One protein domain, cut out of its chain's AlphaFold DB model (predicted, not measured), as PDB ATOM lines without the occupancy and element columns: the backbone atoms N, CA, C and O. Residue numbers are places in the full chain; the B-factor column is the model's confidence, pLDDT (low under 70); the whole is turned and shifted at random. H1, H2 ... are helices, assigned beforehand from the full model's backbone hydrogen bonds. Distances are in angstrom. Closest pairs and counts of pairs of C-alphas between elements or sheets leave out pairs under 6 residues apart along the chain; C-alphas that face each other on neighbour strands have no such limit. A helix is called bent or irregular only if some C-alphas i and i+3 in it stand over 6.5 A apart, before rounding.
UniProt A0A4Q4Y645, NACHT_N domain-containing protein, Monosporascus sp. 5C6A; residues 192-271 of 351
ATOM      1  N   VAL A 192     -14.731 -48.259 -21.808       57.81
ATOM      2  CA  VAL A 192     -15.638 -48.791 -20.781       57.81
ATOM      3  C   VAL A 192     -15.127 -50.175 -20.362       57.81
ATOM      4  O   VAL A 192     -14.969 -51.025 -21.247       57.81
ATOM      5  N   PRO A 193     -14.855 -50.431 -19.066       60.38
ATOM      6  CA  PRO A 193     -14.344 -51.725 -18.631       60.38
ATOM      7  C   PRO A 193     -15.279 -52.833 -19.116       60.38
ATOM      8  O   PRO A 193     -16.466 -52.834 -18.780       60.38
ATOM      9  N   ARG A 194     -14.766 -53.757 -19.942       58.44
ATOM     10  CA  ARG A 194     -15.604 -54.771 -20.613       58.44
ATOM     11  C   ARG A 194     -16.396 -55.616 -19.614       58.44
ATOM     12  O   ARG A 194     -17.538 -55.962 -19.904       58.44
ATOM     13  N   ASP A 195     -15.840 -55.851 -18.428       64.81
ATOM     14  CA  ASP A 195     -16.520 -56.531 -17.321       64.81
ATOM     15  C   ASP A 195     -17.769 -55.785 -16.840       64.81
ATOM     16  O   ASP A 195     -18.781 -56.417 -16.556       64.81
ATOM     17  N   GLN A 196     -17.761 -54.448 -16.804       66.06
ATOM     18  CA  GLN A 196     -18.939 -53.678 -16.390       66.06
ATOM     19  C   GLN A 196     -20.053 -53.768 -17.440       66.06
ATOM     20  O   GLN A 196     -21.210 -53.966 -17.080       66.06
ATOM     21  N   VAL A 197     -19.708 -53.767 -18.734       66.69
ATOM     22  CA  VAL A 197     -20.670 -54.036 -19.820       66.69
ATOM     23  C   VAL A 197     -21.207 -55.475 -19.751       66.69
ATOM     24  O   VAL A 197     -22.394 -55.703 -19.982       66.69
ATOM     25  N   ALA A 198     -20.367 -56.450 -19.392       69.88
ATOM     26  CA  ALA A 198     -20.783 -57.842 -19.220       69.88
ATOM     27  C   ALA A 198     -21.725 -58.022 -18.014       69.88
ATOM     28  O   ALA A 198     -22.790 -58.625 -18.157       69.88
ATOM     29  N   HIS A 199     -21.392 -57.447 -16.854       70.81
ATOM     30  CA  HIS A 199     -22.255 -57.439 -15.670       70.81
ATOM     31  C   HIS A 199     -23.580 -56.711 -15.928       70.81
ATOM     32  O   HIS A 199     -24.638 -57.195 -15.525       70.81
ATOM     33  N   ALA A 200     -23.549 -55.599 -16.666       70.81
ATOM     34  CA  ALA A 200     -24.739 -54.878 -17.104       70.81
ATOM     35  C   ALA A 200     -25.657 -55.745 -17.972       70.81
ATOM     36  O   ALA A 200     -26.854 -55.842 -17.702       70.81
ATOM     37  N   ALA A 201     -25.100 -56.416 -18.984       74.12
ATOM     38  CA  ALA A 201     -25.854 -57.312 -19.855       74.12
ATOM     39  C   ALA A 201     -26.475 -58.482 -19.072       74.12
ATOM     40  O   ALA A 201     -27.652 -58.790 -19.261       74.12
ATOM     41  N   GLN A 202     -25.725 -59.083 -18.141       76.19
ATOM     42  CA  GLN A 202     -26.228 -60.134 -17.248       76.19
ATOM     43  C   GLN A 202     -27.376 -59.632 -16.358       76.19
ATOM     44  O   GLN A 202     -28.406 -60.299 -16.256       76.19
ATOM     45  N   PHE A 203     -27.246 -58.441 -15.767       77.31
ATOM     46  CA  PHE A 203     -28.282 -57.833 -14.929       77.31
ATOM     47  C   PHE A 203     -29.554 -57.494 -15.723       77.31
ATOM     48  O   PHE A 203     -30.658 -57.849 -15.307       77.31
ATOM     49  N   ILE A 204     -29.412 -56.892 -16.910       77.75
ATOM     50  CA  ILE A 204     -30.523 -56.629 -17.841       77.75
ATOM     51  C   ILE A 204     -31.237 -57.935 -18.202       77.75
ATOM     52  O   ILE A 204     -32.468 -57.992 -18.206       77.75
ATOM     53  N   GLN A 205     -30.483 -58.998 -18.486       77.88
ATOM     54  CA  GLN A 205     -31.046 -60.285 -18.877       77.88
ATOM     55  C   GLN A 205     -31.763 -60.995 -17.719       77.88
ATOM     56  O   GLN A 205     -32.824 -61.577 -17.945       77.88
ATOM     57  N   ALA A 206     -31.257 -60.880 -16.487       77.38
ATOM     58  CA  ALA A 206     -31.941 -61.357 -15.285       77.38
ATOM     59  C   ALA A 206     -33.246 -60.581 -15.021       77.38
ATOM     60  O   ALA A 206     -34.302 -61.185 -14.817       77.38
ATOM     61  N   MET A 207     -33.212 -59.245 -15.095       74.31
ATOM     62  CA  MET A 207     -34.400 -58.418 -14.856       74.31
ATOM     63  C   MET A 207     -35.456 -58.532 -15.958       74.31
ATOM     64  O   MET A 207     -36.641 -58.389 -15.666       74.31
ATOM     65  N   LYS A 208     -35.082 -58.846 -17.206       77.25
ATOM     66  CA  LYS A 208     -36.036 -59.007 -18.318       77.25
ATOM     67  C   LYS A 208     -37.133 -60.038 -18.022       77.25
ATOM     68  O   LYS A 208     -38.271 -59.824 -18.430       77.25
ATOM     69  N   GLY A 209     -36.815 -61.119 -17.305       77.94
ATOM     70  CA  GLY A 209     -37.813 -62.101 -16.864       77.94
ATOM     71  C   GLY A 209     -38.804 -61.512 -15.854       77.94
ATOM     72  O   GLY A 209     -40.013 -61.643 -16.028       77.94
ATOM     73  N   LEU A 210     -38.289 -60.794 -14.852       72.62
ATOM     74  CA  LEU A 210     -39.084 -60.179 -13.787       72.62
ATOM     75  C   LEU A 210     -39.974 -59.034 -14.304       72.62
ATOM     76  O   LEU A 210     -41.136 -58.928 -13.921       72.62
ATOM     77  N   VAL A 211     -39.453 -58.210 -15.220       72.62
ATOM     78  CA  VAL A 211     -40.193 -57.108 -15.855       72.62
ATOM     79  C   VAL A 211     -41.318 -57.637 -16.745       72.62
ATOM     80  O   VAL A 211     -42.417 -57.097 -16.687       72.62
ATOM     81  N   ASN A 212     -41.099 -58.705 -17.522       74.69
ATOM     82  CA  ASN A 212     -42.159 -59.290 -18.357       74.69
ATOM     83  C   ASN A 212     -43.355 -59.787 -17.525       74.69
ATOM     84  O   ASN A 212     -44.499 -59.664 -17.961       74.69
ATOM     85  N   GLU A 213     -43.089 -60.327 -16.334       74.38
ATOM     86  CA  GLU A 213     -44.126 -60.790 -15.411       74.38
ATOM     87  C   GLU A 213     -44.813 -59.609 -14.700       74.38
ATOM     88  O   GLU A 213     -46.041 -59.520 -14.673       74.38
ATOM     89  N   ALA A 214     -44.041 -58.628 -14.219       63.88
ATOM     90  CA  ALA A 214     -44.573 -57.436 -13.553       63.88
ATOM     91  C   ALA A 214     -45.428 -56.548 -14.483       63.88
ATOM     92  O   ALA A 214     -46.481 -56.064 -14.074       63.88
ATOM     93  N   VAL A 215     -45.016 -56.370 -15.743       65.88
ATOM     94  CA  VAL A 215     -45.758 -55.603 -16.764       65.88
ATOM     95  C   VAL A 215     -47.060 -56.307 -17.164       65.88
ATOM     96  O   VAL A 215     -48.047 -55.643 -17.479       65.88
ATOM     97  N   ARG A 216     -47.107 -57.646 -17.101       70.19
ATOM     98  CA  ARG A 216     -48.358 -58.409 -17.247       70.19
ATOM     99  C   ARG A 216     -49.299 -58.239 -16.055       70.19
ATOM    100  O   ARG A 216     -50.510 -58.256 -16.258       70.19
ATOM    101  N   ALA A 217     -48.761 -58.078 -14.848       76.06
ATOM    102  CA  ALA A 217     -49.548 -57.899 -13.630       76.06
ATOM    103  C   ALA A 217     -50.101 -56.470 -13.461       76.06
ATOM    104  O   ALA A 217     -51.217 -56.311 -12.971       76.06
ATOM    105  N   SER A 218     -49.358 -55.431 -13.866       73.19
ATOM    106  CA  SER A 218     -49.843 -54.043 -13.856       73.19
ATOM    107  C   SER A 218     -49.199 -53.174 -14.949       73.19
ATOM    108  O   SER A 218     -47.975 -53.004 -14.952       73.19
ATOM    109  N   PRO A 219     -49.999 -52.520 -15.817       69.81
ATOM    110  CA  PRO A 219     -49.493 -51.541 -16.779       69.81
ATOM    111  C   PRO A 219     -48.774 -50.352 -16.128       69.81
ATOM    112  O   PRO A 219     -47.826 -49.833 -16.716       69.81
ATOM    113  N   GLU A 220     -49.165 -49.941 -14.917       73.25
ATOM    114  CA  GLU A 220     -48.560 -48.800 -14.210       73.25
ATOM    115  C   GLU A 220     -47.106 -49.080 -13.800       73.25
ATOM    116  O   GLU A 220     -46.250 -48.195 -13.883       73.25
ATOM    117  N   ALA A 221     -46.788 -50.336 -13.462       74.94
ATOM    118  CA  ALA A 221     -45.421 -50.756 -13.157       74.94
ATOM    119  C   ALA A 221     -44.469 -50.540 -14.350       74.94
ATOM    120  O   ALA A 221     -43.288 -50.259 -14.151       74.94
ATOM    121  N   SER A 222     -44.978 -50.599 -15.587       75.81
ATOM    122  CA  SER A 222     -44.196 -50.358 -16.810       75.81
ATOM    123  C   SER A 222     -43.562 -48.967 -16.845       75.81
ATOM    124  O   SER A 222     -42.461 -48.817 -17.367       75.81
ATOM    125  N   VAL A 223     -44.230 -47.949 -16.287       81.06
ATOM    126  CA  VAL A 223     -43.723 -46.565 -16.269       81.06
ATOM    127  C   VAL A 223     -42.579 -46.424 -15.262       81.06
ATOM    128  O   VAL A 223     -41.548 -45.831 -15.580       81.06
ATOM    129  N   ALA A 224     -42.714 -47.034 -14.081       84.12
ATOM    130  CA  ALA A 224     -41.642 -47.083 -13.087       84.12
ATOM    131  C   ALA A 224     -40.414 -47.847 -13.620       84.12
ATOM    132  O   ALA A 224     -39.289 -47.352 -13.541       84.12
ATOM    133  N   TRP A 225     -40.631 -49.009 -14.248       78.81
ATOM    134  CA  TRP A 225     -39.562 -49.789 -14.879       78.81
ATOM    135  C   TRP A 225     -38.909 -49.069 -16.063       78.81
ATOM    136  O   TRP A 225     -37.690 -49.144 -16.206       78.81
ATOM    137  N   ALA A 226     -39.663 -48.310 -16.866       82.69
ATOM    138  CA  ALA A 226     -39.089 -47.467 -17.915       82.69
ATOM    139  C   ALA A 226     -38.129 -46.410 -17.341       82.69
ATOM    140  O   ALA A 226     -37.054 -46.202 -17.901       82.69
ATOM    141  N   GLY A 227     -38.460 -45.803 -16.193       84.25
ATOM    142  CA  GLY A 227     -37.561 -44.895 -15.473       84.25
ATOM    143  C   GLY A 227     -36.248 -45.565 -15.052       84.25
ATOM    144  O   GLY A 227     -35.171 -45.027 -15.306       84.25
ATOM    145  N   VAL A 228     -36.321 -46.782 -14.497       80.69
ATOM    146  CA  VAL A 228     -35.128 -47.589 -14.173       80.69
ATOM    147  C   VAL A 228     -34.312 -47.887 -15.434       80.69
ATOM    148  O   VAL A 228     -33.099 -47.705 -15.424       80.69
ATOM    149  N   CYS A 229     -34.950 -48.275 -16.542       76.69
ATOM    150  CA  CYS A 229     -34.272 -48.547 -17.813       76.69
ATOM    151  C   CYS A 229     -33.602 -47.315 -18.447       76.69
ATOM    152  O   CYS A 229     -32.623 -47.486 -19.168       76.69
ATOM    153  N   VAL A 230     -34.084 -46.095 -18.183       80.94
ATOM    154  CA  VAL A 230     -33.425 -44.845 -18.615       80.94
ATOM    155  C   VAL A 230     -32.194 -44.533 -17.759       80.94
ATOM    156  O   VAL A 230     -31.197 -44.040 -18.283       80.94
ATOM    157  N   LEU A 231     -32.230 -44.847 -16.461       78.88
ATOM    158  CA  LEU A 231     -31.109 -44.607 -15.545       78.88
ATOM    159  C   LEU A 231     -30.047 -45.722 -15.588       78.88
ATOM    160  O   LEU A 231     -28.883 -45.494 -15.260       78.88
ATOM    161  N   LEU A 232     -30.421 -46.929 -16.018       75.06
ATOM    162  CA  LEU A 232     -29.538 -48.093 -16.024       75.06
ATOM    163  C   LEU A 232     -28.253 -47.902 -16.859       75.06
ATOM    164  O   LEU A 232     -27.193 -48.220 -16.325       75.06
ATOM    165  N   PRO A 233     -28.270 -47.338 -18.089       69.31
ATOM    166  CA  PRO A 233     -27.053 -47.083 -18.865       69.31
ATOM    167  C   PRO A 233     -26.041 -46.207 -18.119       69.31
ATOM    168  O   PRO A 233     -24.844 -46.466 -18.194       69.31
ATOM    169  N   VAL A 234     -26.535 -45.229 -17.350       69.88
ATOM    170  CA  VAL A 234     -25.731 -44.341 -16.497       69.88
ATOM    171  C   VAL A 234     -25.083 -45.145 -15.366       69.88
ATOM    172  O   VAL A 234     -23.881 -45.061 -15.169       69.88
ATOM    173  N   LEU A 235     -25.841 -45.999 -14.672       68.25
ATOM    174  CA  LEU A 235     -25.318 -46.824 -13.568       68.25
ATOM    175  C   LEU A 235     -24.382 -47.958 -14.024       68.25
ATOM    176  O   LEU A 235     -23.519 -48.388 -13.266       68.25
ATOM    177  N   THR A 236     -24.557 -48.458 -15.249       66.94
ATOM    178  CA  THR A 236     -23.787 -49.593 -15.791       66.94
ATOM    179  C   THR A 236     -22.515 -49.214 -16.544       66.94
ATOM    180  O   THR A 236     -21.680 -50.076 -16.812       66.94
ATOM    181  N   ASN A 237     -22.365 -47.942 -16.915       68.94
ATOM    182  CA  ASN A 237     -21.186 -47.437 -17.599       68.94
ATOM    183  C   ASN A 237     -20.663 -46.209 -16.839       68.94
ATOM    184  O   ASN A 237     -21.247 -45.133 -16.961       68.94
ATOM    185  N   PRO A 238     -19.537 -46.317 -16.111       66.25
ATOM    186  CA  PRO A 238     -19.022 -45.233 -15.279       66.25
ATOM    187  C   PRO A 238     -18.545 -44.041 -16.118       66.25
ATOM    188  O   PRO A 238     -18.544 -42.918 -15.630       66.25
ATOM    189  N   SER A 239     -18.203 -44.258 -17.395       67.69
ATOM    190  CA  SER A 239     -17.909 -43.171 -18.335       67.69
ATOM    191  C   SER A 239     -19.180 -42.386 -18.688       67.69
ATOM    192  O   SER A 239     -19.177 -41.159 -18.665       67.69
ATOM    193  N   ALA A 240     -20.302 -43.084 -18.916       69.19
ATOM    194  CA  ALA A 240     -21.600 -42.441 -19.136       69.19
ATOM    195  C   ALA A 240     -22.150 -41.782 -17.858       69.19
ATOM    196  O   ALA A 240     -22.796 -40.740 -17.951       69.19
ATOM    197  N   ALA A 241     -21.869 -42.348 -16.677       71.00
ATOM    198  CA  ALA A 241     -22.145 -41.717 -15.386       71.00
ATOM    199  C   ALA A 241     -21.420 -40.377 -15.250       71.00
ATOM    200  O   ALA A 241     -22.048 -39.357 -14.982       71.00
ATOM    201  N   GLU A 242     -20.106 -40.378 -15.470       74.38
ATOM    202  CA  GLU A 242     -19.267 -39.188 -15.355       74.38
ATOM    203  C   GLU A 242     -19.650 -38.120 -16.389       74.38
ATOM    204  O   GLU A 242     -19.740 -36.941 -16.053       74.38
ATOM    205  N   GLU A 243     -19.953 -38.513 -17.630       78.50
ATOM    206  CA  GLU A 243     -20.419 -37.591 -18.670       78.50
ATOM    207  C   GLU A 243     -21.792 -36.983 -18.338       78.50
ATOM    208  O   GLU A 243     -21.936 -35.760 -18.362       78.50
ATOM    209  N   ALA A 244     -22.773 -37.795 -17.928       80.31
ATOM    210  CA  ALA A 244     -24.087 -37.298 -17.515       80.31
ATOM    211  C   ALA A 244     -24.007 -36.391 -16.271       80.31
ATOM    212  O   ALA A 244     -24.689 -35.366 -16.208       80.31
ATOM    213  N   ASN A 245     -23.143 -36.724 -15.306       80.38
ATOM    214  CA  ASN A 245     -22.892 -35.906 -14.119       80.38
ATOM    215  C   ASN A 245     -22.226 -34.571 -14.481       80.38
ATOM    216  O   ASN A 245     -22.658 -33.524 -13.997       80.38
ATOM    217  N   ARG A 246     -21.212 -34.585 -15.357       80.25
ATOM    218  CA  ARG A 246     -20.542 -33.378 -15.869       80.25
ATOM    219  C   ARG A 246     -21.531 -32.460 -16.578       80.25
ATOM    220  O   ARG A 246     -21.544 -31.258 -16.316       80.25
ATOM    221  N   ASP A 247     -22.361 -33.013 -17.454       83.94
ATOM    222  CA  ASP A 247     -23.312 -32.242 -18.252       83.94
ATOM    223  C   ASP A 247     -24.456 -31.696 -17.384       83.94
ATOM    224  O   ASP A 247     -24.827 -30.527 -17.514       83.94
ATOM    225  N   GLY A 248     -24.939 -32.482 -16.416       86.00
ATOM    226  CA  GLY A 248     -25.894 -32.034 -15.400       86.00
ATOM    227  C   GLY A 248     -25.338 -30.915 -14.510       86.00
ATOM    228  O   GLY A 248     -25.993 -29.888 -14.325       86.00
ATOM    229  N   LEU A 249     -24.104 -31.059 -14.013       84.56
ATOM    230  CA  LEU A 249     -23.430 -30.034 -13.208       84.56
ATOM    231  C   LEU A 249     -23.176 -28.756 -14.020       84.56
ATOM    232  O   LEU A 249     -23.406 -27.653 -13.521       84.56
ATOM    233  N   SER A 250     -22.764 -28.892 -15.283       85.19
ATOM    234  CA  SER A 250     -22.583 -27.781 -16.225       85.19
ATOM    235  C   SER A 250     -23.897 -27.033 -16.475       85.19
ATOM    236  O   SER A 250     -23.937 -25.801 -16.398       85.19
ATOM    237  N   TYR A 251     -24.999 -27.764 -16.679       86.88
ATOM    238  CA  TYR A 251     -26.337 -27.197 -16.833       86.88
ATOM    239  C   TYR A 251     -26.768 -26.413 -15.586       86.88
ATOM    240  O   TYR A 251     -27.132 -25.240 -15.693       86.88
ATOM    241  N   VAL A 252     -26.681 -27.022 -14.398       89.75
ATOM    242  CA  VAL A 252     -27.059 -26.375 -13.129       89.75
ATOM    243  C   VAL A 252     -26.203 -25.134 -12.872       89.75
ATOM    244  O   VAL A 252     -26.748 -24.067 -12.592       89.75
ATOM    245  N   THR A 253     -24.883 -25.229 -13.053       83.25
ATOM    246  CA  THR A 253     -23.957 -24.097 -12.869       83.25
ATOM    247  C   THR A 253     -24.280 -22.960 -13.839       83.25
ATOM    248  O   THR A 253     -24.377 -21.806 -13.430       83.25
ATOM    249  N   SER A 254     -24.556 -23.278 -15.107       84.19
ATOM    250  CA  SER A 254     -24.964 -22.293 -16.117       84.19
ATOM    251  C   SER A 254     -26.280 -21.593 -15.755       84.19
ATOM    252  O   SER A 254     -26.408 -20.383 -15.951       84.19
ATOM    253  N   ARG A 255     -27.254 -22.316 -15.178       89.12
ATOM    254  CA  ARG A 255     -28.502 -21.720 -14.666       89.12
ATOM    255  C   ARG A 255     -28.254 -20.819 -13.454       89.12
ATOM    256  O   ARG A 255     -28.857 -19.751 -13.390       89.12
ATOM    257  N   ILE A 256     -27.364 -21.201 -12.536       86.38
ATOM    258  CA  ILE A 256     -26.979 -20.364 -11.386       86.38
ATOM    259  C   ILE A 256     -26.329 -19.064 -11.876       86.38
ATOM    260  O   ILE A 256     -26.802 -17.989 -11.516       86.38
ATOM    261  N   CYS A 257     -25.331 -19.138 -12.764       84.94
ATOM    262  CA  CYS A 257     -24.696 -17.957 -13.360       84.94
ATOM    263  C   CYS A 257     -25.716 -17.044 -14.061       84.94
ATOM    264  O   CYS A 257     -25.698 -15.833 -13.856       84.94
ATOM    265  N   TYR A 258     -26.660 -17.612 -14.819       87.00
ATOM    266  CA  TYR A 258     -27.748 -16.846 -15.435       87.00
ATOM    267  C   TYR A 258     -28.597 -16.081 -14.403       87.00
ATOM    268  O   TYR A 258     -28.880 -14.901 -14.602       87.00
ATOM    269  N   TYR A 259     -28.984 -16.712 -13.289       86.62
ATOM    270  CA  TYR A 259     -29.760 -16.037 -12.241       86.62
ATOM    271  C   TYR A 259     -28.940 -15.003 -11.450       86.62
ATOM    272  O   TYR A 259     -29.496 -13.988 -11.034       86.62
ATOM    273  N   VAL A 260     -27.628 -15.211 -11.282       85.50
ATOM    274  CA  VAL A 260     -26.706 -14.218 -10.699       85.50
ATOM    275  C   VAL A 260     -26.599 -12.973 -11.588       85.50
ATOM    276  O   VAL A 260     -26.683 -11.855 -11.084       85.50
ATOM    277  N   GLU A 261     -26.481 -13.124 -12.910       86.06
ATOM    278  CA  GLU A 261     -26.463 -11.962 -13.813       86.06
ATOM    279  C   GLU A 261     -27.842 -11.297 -13.942       86.06
ATOM    280  O   GLU A 261     -27.934 -10.070 -14.032       86.06
ATOM    281  N   LEU A 262     -28.933 -12.067 -13.863       85.81
ATOM    282  CA  LEU A 262     -30.290 -11.516 -13.811       85.81
ATOM    283  C   LEU A 262     -30.506 -10.630 -12.568       85.81
ATOM    284  O   LEU A 262     -31.195  -9.616 -12.668       85.81
ATOM    285  N   GLU A 263     -29.876 -10.948 -11.429       84.31
ATOM    286  CA  GLU A 263     -29.884 -10.089 -10.236       84.31
ATOM    287  C   GLU A 263     -29.359  -8.679 -10.557       84.31
ATOM    288  O   GLU A 263     -29.996  -7.687 -10.198       84.31
ATOM    289  N   ARG A 264     -28.245  -8.575 -11.296       79.00
ATOM    290  CA  ARG A 264     -27.645  -7.282 -11.677       79.00
ATOM    291  C   ARG A 264     -28.542  -6.452 -12.594       79.00
ATOM    292  O   ARG A 264     -28.506  -5.225 -12.525       79.00
ATOM    293  N   LEU A 265     -29.336  -7.109 -13.440       81.00
ATOM    294  CA  LEU A 265     -30.280  -6.453 -14.348       81.00
ATOM    295  C   LEU A 265     -31.556  -5.992 -13.628       81.00
ATOM    296  O   LEU A 265     -32.075  -4.919 -13.933       81.00
ATOM    297  N   LEU A 266     -32.059  -6.786 -12.677       79.50
ATOM    298  CA  LEU A 266     -33.279  -6.481 -11.919       79.50
ATOM    299  C   LEU A 266     -33.046  -5.510 -10.754       79.50
ATOM    300  O   LEU A 266     -33.974  -4.798 -10.371       79.50
ATOM    301  N   TRP A 267     -31.833  -5.464 -10.196       70.81
ATOM    302  CA  TRP A 267     -31.488  -4.600  -9.064       70.81
ATOM    303  C   TRP A 267     -30.318  -3.646  -9.372       70.81
ATOM    304  O   TRP A 267     -29.250  -3.734  -8.755       70.81
ATOM    305  N   PRO A 268     -30.493  -2.688 -10.305       60.81
ATOM    306  CA  PRO A 268     -29.517  -1.623 -10.491       60.81
ATOM    307  C   PRO A 268     -29.404  -0.799  -9.198       60.81
ATOM    308  O   PRO A 268     -30.407  -0.414  -8.593       60.81
ATOM    309  N   VAL A 269     -28.167  -0.512  -8.777       58.12
ATOM    310  CA  VAL A 269     -27.790   0.082  -7.469       58.12
ATOM    311  C   VAL A 269     -28.530   1.400  -7.147       58.12
ATOM    312  O   VAL A 269     -28.680   1.793  -5.992       58.12
ATOM    313  N   ASN A 270     -29.048   2.065  -8.174       54.41
ATOM    314  CA  ASN A 270     -29.807   3.311  -8.156       54.41
ATOM    315  C   ASN A 270     -31.339   3.159  -7.955       54.41
ATOM    316  O   ASN A 270     -32.022   4.175  -7.830       54.41
ATOM    317  N   ALA A 271     -31.894   1.942  -7.870       54.72
ATOM    318  CA  ALA A 271     -33.336   1.715  -7.670       54.72
ATOM    319  C   ALA A 271     -33.854   2.096  -6.262       54.72
ATOM    320  O   ALA A 271     -35.041   2.377  -6.090       54.72
TER     321      ALA A 271
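This is residues 192 to 271 of the 351 residues of the protein "NACHT_N domain-containing protein" of Monosporascus sp. 5C6A (UniProt A0A4Q4Y645). The longest helix, H3, reaches away as an arm from a helical hairpin made of H1 and H2, which run side by side in opposite ways; H2 and H3 meet at a corner like an L, and residues 246 to 271, of which 246 to 266 belong to H3, stick out free. The three helices lie nearly in one thin slab, with the two hairpin helices at one end of the length and the arm making the rest of it. The printed part has 80 residues with three named helices, in the order H1, H2, H3 along the chain, no named strand, and the class all helix. The whole is extended, with a radius of gyration of the C-alphas of 20.8 A, and flat, its C-alphas spanning 66 by 35 by 6 A along their three main axes.

Begin with the longest helix, H3, residues 238 to 266. Find C-alpha 238 at (-19.022, -45.233, -15.279); from there H3 runs 41.4 A to C-alpha 266 at (-33.279, -6.481, -11.919), and y is the coordinate to watch on the way. Go back along the chain to H2, residues 221 to 236, which measures 21.8 A from first to last C-alpha. H2 has a kink of 32 degrees near residue 230 and is irregular, but only just: C-alphas 230 and 233 are 6.8 A apart. Before it comes H1, residues 194 to 217, which begins at C-alpha 194 at (-15.604, -54.771, -20.613) and measures 34.8 A. H1 has a kink of 34 degrees near residue 210; it is neither bent nor irregular, but only just, with C-alphas 206 and 209 at 6.1 A.

Look first where H3 begins: it touches H2 only at the corner by their link, with 5 pairs of C-alphas within 8 A. The closest C-alphas there are those of Val 234 and Ala 241, 4.6 A apart; H2 touches H3 with residues 233 to 235 alone, and H3 touches H2 with residues 240 to 244 alone. The lines of H2 and H3 stand about perpendicular, at 80 degrees, and their centres are 24.0 A apart. Now move from H2 to H1: these two touch, with 10 pairs of C-alphas within 8 A, and form a helical hairpin. Their closest C-alphas are those of Val 215 and Ser 222, 5.5 A apart. H1 and H2 run opposite ways at a shallow tilt of 2 degrees, with 10.8 A from centre to centre. H1 and H3 are apart. In the backbones, the O i to N i+4 pairs within hydrogen-bond range are 18 of 20 in H1, 10 of 12 in H2 and 24 of 25 in H3.

The two C-alphas farthest apart are those of Gly 209 and Asn 270, 66.5 A, while the first and last printed C-alphas, of Val 192 and Ala 271, are 55.1 A apart. Besides residues 246 to 271, residues 205 to 210 of H1 stand free; the body without the free stretches has 48 residues and spans 36 by 23 by 6 A. The printed part has no cut, and both links, H1 to H2 with 3 residues and H2 to H3 with 1 residue, are tight. Read the B-factor column for the model's confidence: the mean pLDDT of the printed part is 75.3, and 22 residues are under 70, namely residues 192 to 198, 214 to 215, 219, 233 to 240 and 268 to 271. The mean pLDDT is 82 in H3, 77 in H2 and 72 in H1.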